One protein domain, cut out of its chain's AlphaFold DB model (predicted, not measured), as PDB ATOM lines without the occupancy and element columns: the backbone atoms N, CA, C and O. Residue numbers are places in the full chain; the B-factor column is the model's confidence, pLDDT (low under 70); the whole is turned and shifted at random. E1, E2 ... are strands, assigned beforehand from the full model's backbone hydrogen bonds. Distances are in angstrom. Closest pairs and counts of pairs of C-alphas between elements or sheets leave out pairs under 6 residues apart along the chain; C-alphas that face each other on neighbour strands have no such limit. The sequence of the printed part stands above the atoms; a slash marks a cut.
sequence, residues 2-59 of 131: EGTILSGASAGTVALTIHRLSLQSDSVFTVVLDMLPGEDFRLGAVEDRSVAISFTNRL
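Overview. This is residues 2 to 59 of the 131 residues of the protein "Putative lipoprotein" of Bacteroides sp. CAG:709 (UniProt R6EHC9). What is seen first? There is little regular structure: residues 2 to 27 loop round, run out and fold back into a two-stranded hairpin, E1 then E2, whose strands are joined by a wide loop, residues 35 to 49. What is it made of? The printed part has 58 residues, no named helix and one antiparallel sheet, order E1 - E2; the class is all strand, with 14 residues in named elements. What is its outline? It is only just loose, close to extended, with a radius of gyration of the C-alphas of 15.3 A, and only just elongated, spanning 44 by 22 by 16 A.

Arrangement. How do the strands run? E1, residues 28 to 34, and E2, residues 50 to 56, form a hairpin, antiparallel at 161 degrees. Which atoms pair? N 29 and O 55, 2.8 A, and N 51 and O 33, 2.9 A, are within hydrogen-bond range.

Along the chain. Where does E1 begin? C-alpha 28 is at (-35.337, -33.886, -12.210), and E1 is 19.2 A long. Where does E2 end? C-alpha 56 is at (-37.751, -30.540, -9.722), and E2 is 19.9 A long.

Size, cuts and confidence. Which C-alphas are farthest apart? Those of Gly 8 and Ser 25, 45.6 A. Is it unbroken? The printed part has no cut, and the link from E1 to E2 is long, 15 residues. Where is confidence low? Residues 21 to 26 have pLDDT under 70.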
ATOM      1  N   GLU A   2     -32.798 -15.346 -27.551       71.75
ATOM      2  CA  GLU A   2     -31.602 -14.573 -27.901       71.75
ATOM      3  C   GLU A   2     -31.295 -13.591 -26.773       71.75
ATOM      4  O   GLU A   2     -32.203 -12.973 -26.216       71.75
ATOM      5  N   GLY A   3     -30.020 -13.512 -26.396       73.75
ATOM      6  CA  GLY A   3     -29.518 -12.545 -25.430       73.75
ATOM      7  C   GLY A   3     -28.854 -11.379 -26.129       73.75
ATOM      8  O   GLY A   3     -28.165 -11.569 -27.128       73.75
ATOM      9  N   THR A   4     -29.036 -10.184 -25.580       79.94
ATOM     10  CA  THR A   4     -28.427  -8.968 -26.116       79.94
ATOM     11  C   THR A   4     -27.360  -8.467 -25.154       79.94
ATOM     12  O   THR A   4     -27.615  -8.309 -23.959       79.94
ATOM     13  N   ILE A   5     -26.176  -8.177 -25.687       80.81
ATOM     14  CA  ILE A   5     -25.130  -7.429 -24.990       80.81
ATOM     15  C   ILE A   5     -25.151  -6.016 -25.567       80.81
ATOM     16  O   ILE A   5     -25.002  -5.828 -26.774       80.81
ATOM     17  N   LEU A   6     -25.401  -5.019 -24.718       83.06
ATOM     18  CA  LEU A   6     -25.428  -3.623 -25.149       83.06
ATOM     19  C   LEU A   6     -24.009  -3.125 -25.448       83.06
ATOM     20  O   LEU A   6     -23.040  -3.562 -24.830       83.06
ATOM     21  N   SER A   7     -23.887  -2.171 -26.373       82.88
ATOM     22  CA  SER A   7     -22.595  -1.557 -26.694       82.88
ATOM     23  C   SER A   7     -21.947  -0.946 -25.445       82.88
ATOM     24  O   SER A   7     -22.604  -0.247 -24.674       82.88
ATOM     25  N   GLY A   8     -20.660  -1.234 -25.236       86.44
ATOM     26  CA  GLY A   8     -19.902  -0.813 -24.053       86.44
ATOM     27  C   GLY A   8     -20.115  -1.673 -22.799       86.44
ATOM     28  O   GLY A   8     -19.434  -1.441 -21.801       86.44
ATOM     29  N   ALA A   9     -21.008  -2.667 -22.830       84.94
ATOM     30  CA  ALA A   9     -21.196  -3.618 -21.738       84.94
ATOM     31  C   ALA A   9     -20.336  -4.878 -21.930       84.94
ATOM     32  O   ALA A   9     -20.098  -5.327 -23.049       84.94
ATOM     33  N   SER A  10     -19.901  -5.478 -20.822       82.44
ATOM     34  CA  SER A  10     -19.165  -6.751 -20.802       82.44
ATOM     35  C   SER A  10     -20.049  -7.966 -20.491       82.44
ATOM     36  O   SER A  10     -19.556  -9.090 -20.487       82.44
ATOM     37  N   ALA A  11     -21.341  -7.754 -20.225       83.06
ATOM     38  CA  ALA A  11     -22.301  -8.798 -19.888       83.06
ATOM     39  C   ALA A  11     -23.694  -8.471 -20.448       83.06
ATOM     40  O   ALA A  11     -24.058  -7.304 -20.609       83.06
ATOM     41  N   GLY A  12     -24.472  -9.517 -20.714       84.69
ATOM     42  CA  GLY A  12     -25.878  -9.450 -21.103       84.69
ATOM     43  C   GLY A  12     -26.697 -10.470 -20.316       84.69
ATOM     44  O   GLY A  12     -26.139 -11.389 -19.716       84.69
ATOM     45  N   THR A  13     -28.020 -10.314 -20.324       84.12
ATOM     46  CA  THR A  13     -28.939 -11.179 -19.570       84.12
ATOM     47  C   THR A  13     -30.022 -11.726 -20.487       84.12
ATOM     48  O   THR A  13     -30.554 -11.010 -21.333       84.12
ATOM     49  N   VAL A  14     -30.384 -12.991 -20.277       84.31
ATOM     50  CA  VAL A  14     -31.504 -13.662 -20.940       84.31
ATOM     51  C   VAL A  14     -32.517 -14.080 -19.881       84.31
ATOM     52  O   VAL A  14     -32.164 -14.752 -18.915       84.31
ATOM     53  N   ALA A  15     -33.780 -13.686 -20.049       83.69
ATOM     54  CA  ALA A  15     -34.847 -14.005 -19.101       83.69
ATOM     55  C   ALA A  15     -35.539 -15.325 -19.465       83.69
ATOM     56  O   ALA A  15     -36.252 -15.386 -20.464       83.69
ATOM     57  N   LEU A  16     -35.360 -16.366 -18.647       82.44
ATOM     58  CA  LEU A  16     -35.996 -17.677 -18.820       82.44
ATOM     59  C   LEU A  16     -37.232 -17.821 -17.925       82.44
ATOM     60  O   LEU A  16     -37.130 -17.743 -16.703       82.44
ATOM     61  N   THR A  17     -38.380 -18.116 -18.539       83.12
ATOM     62  CA  THR A  17     -39.621 -18.450 -17.826       83.12
ATOM     63  C   THR A  17     -39.909 -19.940 -17.960       83.12
ATOM     64  O   THR A  17     -40.104 -20.443 -19.064       83.12
ATOM     65  N   ILE A  18     -39.962 -20.651 -16.830       79.12
ATOM     66  CA  ILE A  18     -40.269 -22.085 -16.783       79.12
ATOM     67  C   ILE A  18     -41.715 -22.272 -16.316       79.12
ATOM     68  O   ILE A  18     -42.043 -22.059 -15.147       79.12
ATOM     69  N   HIS A  19     -42.583 -22.712 -17.227       78.62
ATOM     70  CA  HIS A  19     -43.962 -23.071 -16.904       78.62
ATOM     71  C   HIS A  19     -44.027 -24.514 -16.391       78.62
ATOM     72  O   HIS A  19     -43.840 -25.471 -17.140       78.62
ATOM     73  N   ARG A  20     -44.296 -24.676 -15.095       71.94
ATOM     74  CA  ARG A  20     -44.429 -25.987 -14.446       71.94
ATOM     75  C   ARG A  20     -45.859 -26.508 -14.622       71.94
ATOM     76  O   ARG A  20     -46.763 -26.057 -13.932       71.94
ATOM     77  N   LEU A  21     -46.057 -27.433 -15.565       66.25
ATOM     78  CA  LEU A  21     -47.390 -27.851 -16.030       66.25
ATOM     79  C   LEU A  21     -48.153 -28.768 -15.054       66.25
ATOM     80  O   LEU A  21     -49.376 -28.694 -14.981       66.25
ATOM     81  N   SER A  22     -47.478 -29.651 -14.311       67.12
ATOM     82  CA  SER A  22     -48.123 -30.566 -13.346       67.12
ATOM     83  C   SER A  22     -47.120 -31.098 -12.333       67.12
ATOM     84  O   SER A  22     -46.011 -31.442 -12.735       67.12
ATOM     85  N   LEU A  23     -47.500 -31.196 -11.054       67.25
ATOM     86  CA  LEU A  23     -46.638 -31.773 -10.016       67.25
ATOM     87  C   LEU A  23     -46.128 -33.154 -10.432       67.25
ATOM     88  O   LEU A  23     -46.908 -34.004 -10.860       67.25
ATOM     89  N   GLN A  24     -44.827 -33.374 -10.275       66.25
ATOM     90  CA  GLN A  24     -44.190 -34.668 -10.486       66.25
ATOM     91  C   GLN A  24     -43.338 -34.996  -9.272       66.25
ATOM     92  O   GLN A  24     -42.519 -34.182  -8.845       66.25
ATOM     93  N   SER A  25     -43.549 -36.183  -8.709       62.78
ATOM     94  CA  SER A  25     -42.893 -36.584  -7.472       62.78
ATOM     95  C   SER A  25     -41.401 -36.825  -7.665       62.78
ATOM     96  O   SER A  25     -40.647 -36.447  -6.787       62.78
ATOM     97  N   ASP A  26     -40.936 -37.367  -8.797       69.38
ATOM     98  CA  ASP A  26     -39.589 -37.974  -8.828       69.38
ATOM     99  C   ASP A  26     -38.716 -37.610 -10.040       69.38
ATOM    100  O   ASP A  26     -37.635 -38.166 -10.218       69.38
ATOM    101  N   SER A  27     -39.138 -36.639 -10.853       77.31
ATOM    102  CA  SER A  27     -38.373 -36.201 -12.028       77.31
ATOM    103  C   SER A  27     -37.507 -34.976 -11.719       77.31
ATOM    104  O   SER A  27     -38.003 -33.959 -11.220       77.31
ATOM    105  N   VAL A  28     -36.225 -35.050 -12.085       81.75
ATOM    106  CA  VAL A  28     -35.337 -33.886 -12.210       81.75
ATOM    107  C   VAL A  28     -35.320 -33.464 -13.675       81.75
ATOM    108  O   VAL A  28     -35.078 -34.278 -14.562       81.75
ATOM    109  N   PHE A  29     -35.572 -32.185 -13.922       82.69
ATOM    110  CA  PHE A  29     -35.476 -31.568 -15.237       82.69
ATOM    111  C   PHE A  29     -34.225 -30.706 -15.288       82.69
ATOM    112  O   PHE A  29     -33.952 -29.961 -14.347       82.69
ATOM    113  N   THR A  30     -33.499 -30.763 -16.397       86.75
ATOM    114  CA  THR A  30     -32.328 -29.916 -16.623       86.75
ATOM    115  C   THR A  30     -32.526 -29.125 -17.905       86.75
ATOM    116  O   THR A  30     -32.754 -29.697 -18.968       86.75
ATOM    117  N   VAL A  31     -32.442 -27.803 -17.797       87.00
ATOM    118  CA  VAL A  31     -32.351 -26.895 -18.941       87.00
ATOM    119  C   VAL A  31     -30.885 -26.547 -19.119       87.00
ATOM    120  O   VAL A  31     -30.274 -25.986 -18.213       87.00
ATOM    121  N   VAL A  32     -30.329 -26.887 -20.276       89.31
ATOM    122  CA  VAL A  32     -28.970 -26.501 -20.659       89.31
ATOM    123  C   VAL A  32     -29.073 -25.336 -21.633       89.31
ATOM    124  O   VAL A  32     -29.800 -25.412 -22.622       89.31
ATOM    125  N   LEU A  33     -28.394 -24.240 -21.312       89.00
ATOM    126  CA  LEU A  33     -28.237 -23.094 -22.195       89.00
ATOM    127  C   LEU A  33     -26.800 -23.087 -22.697       89.00
ATOM    128  O   LEU A  33     -25.883 -22.894 -21.900       89.00
ATOM    129  N   ASP A  34     -26.636 -23.263 -24.003       88.25
ATOM    130  CA  ASP A  34     -25.340 -23.240 -24.675       88.25
ATOM    131  C   ASP A  34     -25.164 -21.933 -25.451       88.25
ATOM    132  O   ASP A  34     -26.070 -21.470 -26.151       88.25
ATOM    133  N   MET A  35     -23.972 -21.346 -25.365       86.75
ATOM    134  CA  MET A  35     -23.583 -20.220 -26.203       86.75
ATOM    135  C   MET A  35     -23.177 -20.704 -27.593       86.75
ATOM    136  O   MET A  35     -22.273 -21.528 -27.753       86.75
ATOM    137  N   LEU A  36     -23.811 -20.126 -28.610       85.00
ATOM    138  CA  LEU A  36     -23.452 -20.318 -30.010       85.00
ATOM    139  C   LEU A  36     -22.583 -19.144 -30.488       85.00
ATOM    140  O   LEU A  36     -22.785 -18.016 -30.035       85.00
ATOM    141  N   PRO A  37     -21.600 -19.383 -31.372       84.50
ATOM    142  CA  PRO A  37     -20.792 -18.302 -31.921       84.50
ATOM    143  C   PRO A  37     -21.661 -17.400 -32.808       84.50
ATOM    144  O   PRO A  37     -22.448 -17.898 -33.614       84.50
ATOM    145  N   GLY A  38     -21.497 -16.084 -32.672       80.50
ATOM    146  CA  GLY A  38     -22.067 -15.092 -33.590       80.50
ATOM    147  C   GLY A  38     -21.043 -14.645 -34.636       80.50
ATOM    148  O   GLY A  38     -19.875 -15.026 -34.558       80.50
ATOM    149  N   GLU A  39     -21.449 -13.800 -35.588       79.88
ATOM    150  CA  GLU A  39     -20.516 -13.211 -36.570       79.88
ATOM    151  C   GLU A  39     -19.398 -12.410 -35.883       79.88
ATOM    152  O   GLU A  39     -18.217 -12.616 -36.167       79.88
ATOM    153  N   ASP A  40     -19.766 -11.578 -34.906       77.94
ATOM    154  CA  ASP A  40     -18.839 -10.686 -34.197       77.94
ATOM    155  C   ASP A  40     -18.360 -11.242 -32.846       77.94
ATOM    156  O   ASP A  40     -17.528 -10.630 -32.173       77.94
ATOM    157  N   PHE A  41     -18.875 -12.403 -32.421       73.50
ATOM    158  CA  PHE A  41     -18.629 -12.943 -31.084       73.50
ATOM    159  C   PHE A  41     -18.151 -14.393 -31.132       73.50
ATOM    160  O   PHE A  41     -18.901 -15.323 -31.440       73.50
ATOM    161  N   ARG A  42     -16.876 -14.592 -30.786       80.56
ATOM    162  CA  ARG A  42     -16.262 -15.918 -30.681       80.56
ATOM    163  C   ARG A  42     -16.438 -16.479 -29.278       80.56
ATOM    164  O   ARG A  42     -16.401 -15.753 -28.290       80.56
ATOM    165  N   LEU A  43     -16.569 -17.796 -29.198       83.81
ATOM    166  CA  LEU A  43     -16.754 -18.487 -27.930       83.81
ATOM    167  C   LEU A  43     -15.457 -18.532 -27.106       83.81
ATOM    168  O   LEU A  43     -14.399 -18.889 -27.628       83.81
ATOM    169  N   GLY A  44     -15.574 -18.217 -25.811       83.12
ATOM    170  CA  GLY A  44     -14.499 -18.267 -24.810       83.12
ATOM    171  C   GLY A  44     -14.121 -19.689 -24.379       83.12
ATOM    172  O   GLY A  44     -14.242 -20.622 -25.168       83.12
ATOM    173  N   ALA A  45     -13.656 -19.896 -23.146       84.06
ATOM    174  CA  ALA A  45     -13.311 -21.231 -22.640       84.06
ATOM    175  C   ALA A  45     -14.516 -22.187 -22.700       84.06
ATOM    176  O   ALA A  45     -15.640 -21.765 -22.463       84.06
ATOM    177  N   VAL A  46     -14.298 -23.466 -23.044       81.44
ATOM    178  CA  VAL A  46     -15.387 -24.454 -23.230       81.44
ATOM    179  C   VAL A  46     -16.249 -24.605 -21.975       81.44
ATOM    180  O   VAL A  46     -17.463 -24.750 -22.077       81.44
ATOM    181  N   GLU A  47     -15.610 -24.509 -20.815       80.88
ATOM    182  CA  GLU A  47     -16.205 -24.659 -19.486       80.88
ATOM    183  C   GLU A  47     -17.245 -23.565 -19.185       80.88
ATOM    184  O   GLU A  47     -18.238 -23.836 -18.520       80.88
ATOM    185  N   ASP A  48     -17.075 -22.370 -19.760       83.19
ATOM    186  CA  ASP A  48     -17.932 -21.201 -19.519       83.19
ATOM    187  C   ASP A  48     -19.021 -21.017 -20.587       83.19
ATOM    188  O   ASP A  48     -19.764 -20.037 -20.568       83.19
ATOM    189  N   ARG A  49     -19.111 -21.924 -21.568       87.31
ATOM    190  CA  ARG A  49     -20.058 -21.798 -22.694       87.31
ATOM    191  C   ARG A  49     -21.462 -22.275 -22.372       87.31
ATOM    192  O   ARG A  49     -22.371 -21.967 -23.137       87.31
ATOM    193  N   SER A  50     -21.616 -23.030 -21.291       87.06
ATOM    194  CA  SER A  50     -22.837 -23.773 -21.014       87.06
ATOM    195  C   SER A  50     -23.243 -23.568 -19.566       87.06
ATOM    196  O   SER A  50     -22.422 -23.709 -18.661       87.06
ATOM    197  N   VAL A  51     -24.519 -23.282 -19.329       88.44
ATOM    198  CA  VAL A  51     -25.090 -23.284 -17.980       88.44
ATOM    199  C   VAL A  51     -26.225 -24.293 -17.918       88.44
ATOM    200  O   VAL A  51     -27.151 -24.266 -18.727       88.44
ATOM    201  N   ALA A  52     -26.147 -25.199 -16.945       88.88
ATOM    202  CA  ALA A  52     -27.184 -26.181 -16.675       88.88
ATOM    203  C   ALA A  52     -27.989 -25.751 -15.446       88.88
ATOM    204  O   ALA A  52     -27.460 -25.634 -14.342       88.88
ATOM    205  N   ILE A  53     -29.288 -25.545 -15.634       87.06
ATOM    206  CA  ILE A  53     -30.240 -25.231 -14.572       87.06
ATOM    207  C   ILE A  53     -31.056 -26.493 -14.315       87.06
ATOM    208  O   ILE A  53     -31.866 -26.891 -15.153       87.06
ATOM    209  N   SER A  54     -30.843 -27.124 -13.162       86.19
ATOM    210  CA  SER A  54     -31.610 -28.304 -12.748       86.19
ATOM    211  C   SER A  54     -32.692 -27.928 -11.744       86.19
ATOM    212  O   SER A  54     -32.436 -27.187 -10.798       86.19
ATOM    213  N   PHE A  55     -33.901 -28.444 -11.940       81.62
ATOM    214  CA  PHE A  55     -35.042 -28.198 -11.065       81.62
ATOM    215  C   PHE A  55     -35.952 -29.424 -10.982       81.62
ATOM    216  O   PHE A  55     -36.023 -30.243 -11.897       81.62
ATOM    217  N   THR A  56     -36.687 -29.544  -9.881       79.62
ATOM    218  CA  THR A  56     -37.751 -30.540  -9.722       79.62
ATOM    219  C   THR A  56     -39.110 -29.866  -9.839       79.62
ATOM    220  O   THR A  56     -39.262 -28.666  -9.586       79.62
ATOM    221  N   ASN A  57     -40.127 -30.641 -10.213       79.50
ATOM    222  CA  ASN A  57     -41.519 -30.200 -10.118       79.50
ATOM    223  C   ASN A  57     -42.224 -30.803  -8.895       79.50
ATOM    224  O   ASN A  57     -43.378 -31.230  -8.969       79.50
ATOM    225  N   ARG A  58     -41.489 -30.855  -7.781       78.50
ATOM    226  CA  ARG A  58     -41.990 -31.280  -6.478       78.50
ATOM    227  C   ARG A  58     -42.461 -30.059  -5.707       78.50
ATOM    228  O   ARG A  58     -41.842 -28.996  -5.749       78.50
ATOM    229  N   LEU A  59     -43.551 -30.232  -4.978       84.44
ATOM    230  CA  LEU A  59     -43.821 -29.410  -3.813       84.44
ATOM    231  C   LEU A  59     -43.343 -30.225  -2.626       84.44
ATOM    232  O   LEU A  59     -43.911 -31.276  -2.338       84.44
TER     233      LEU A  59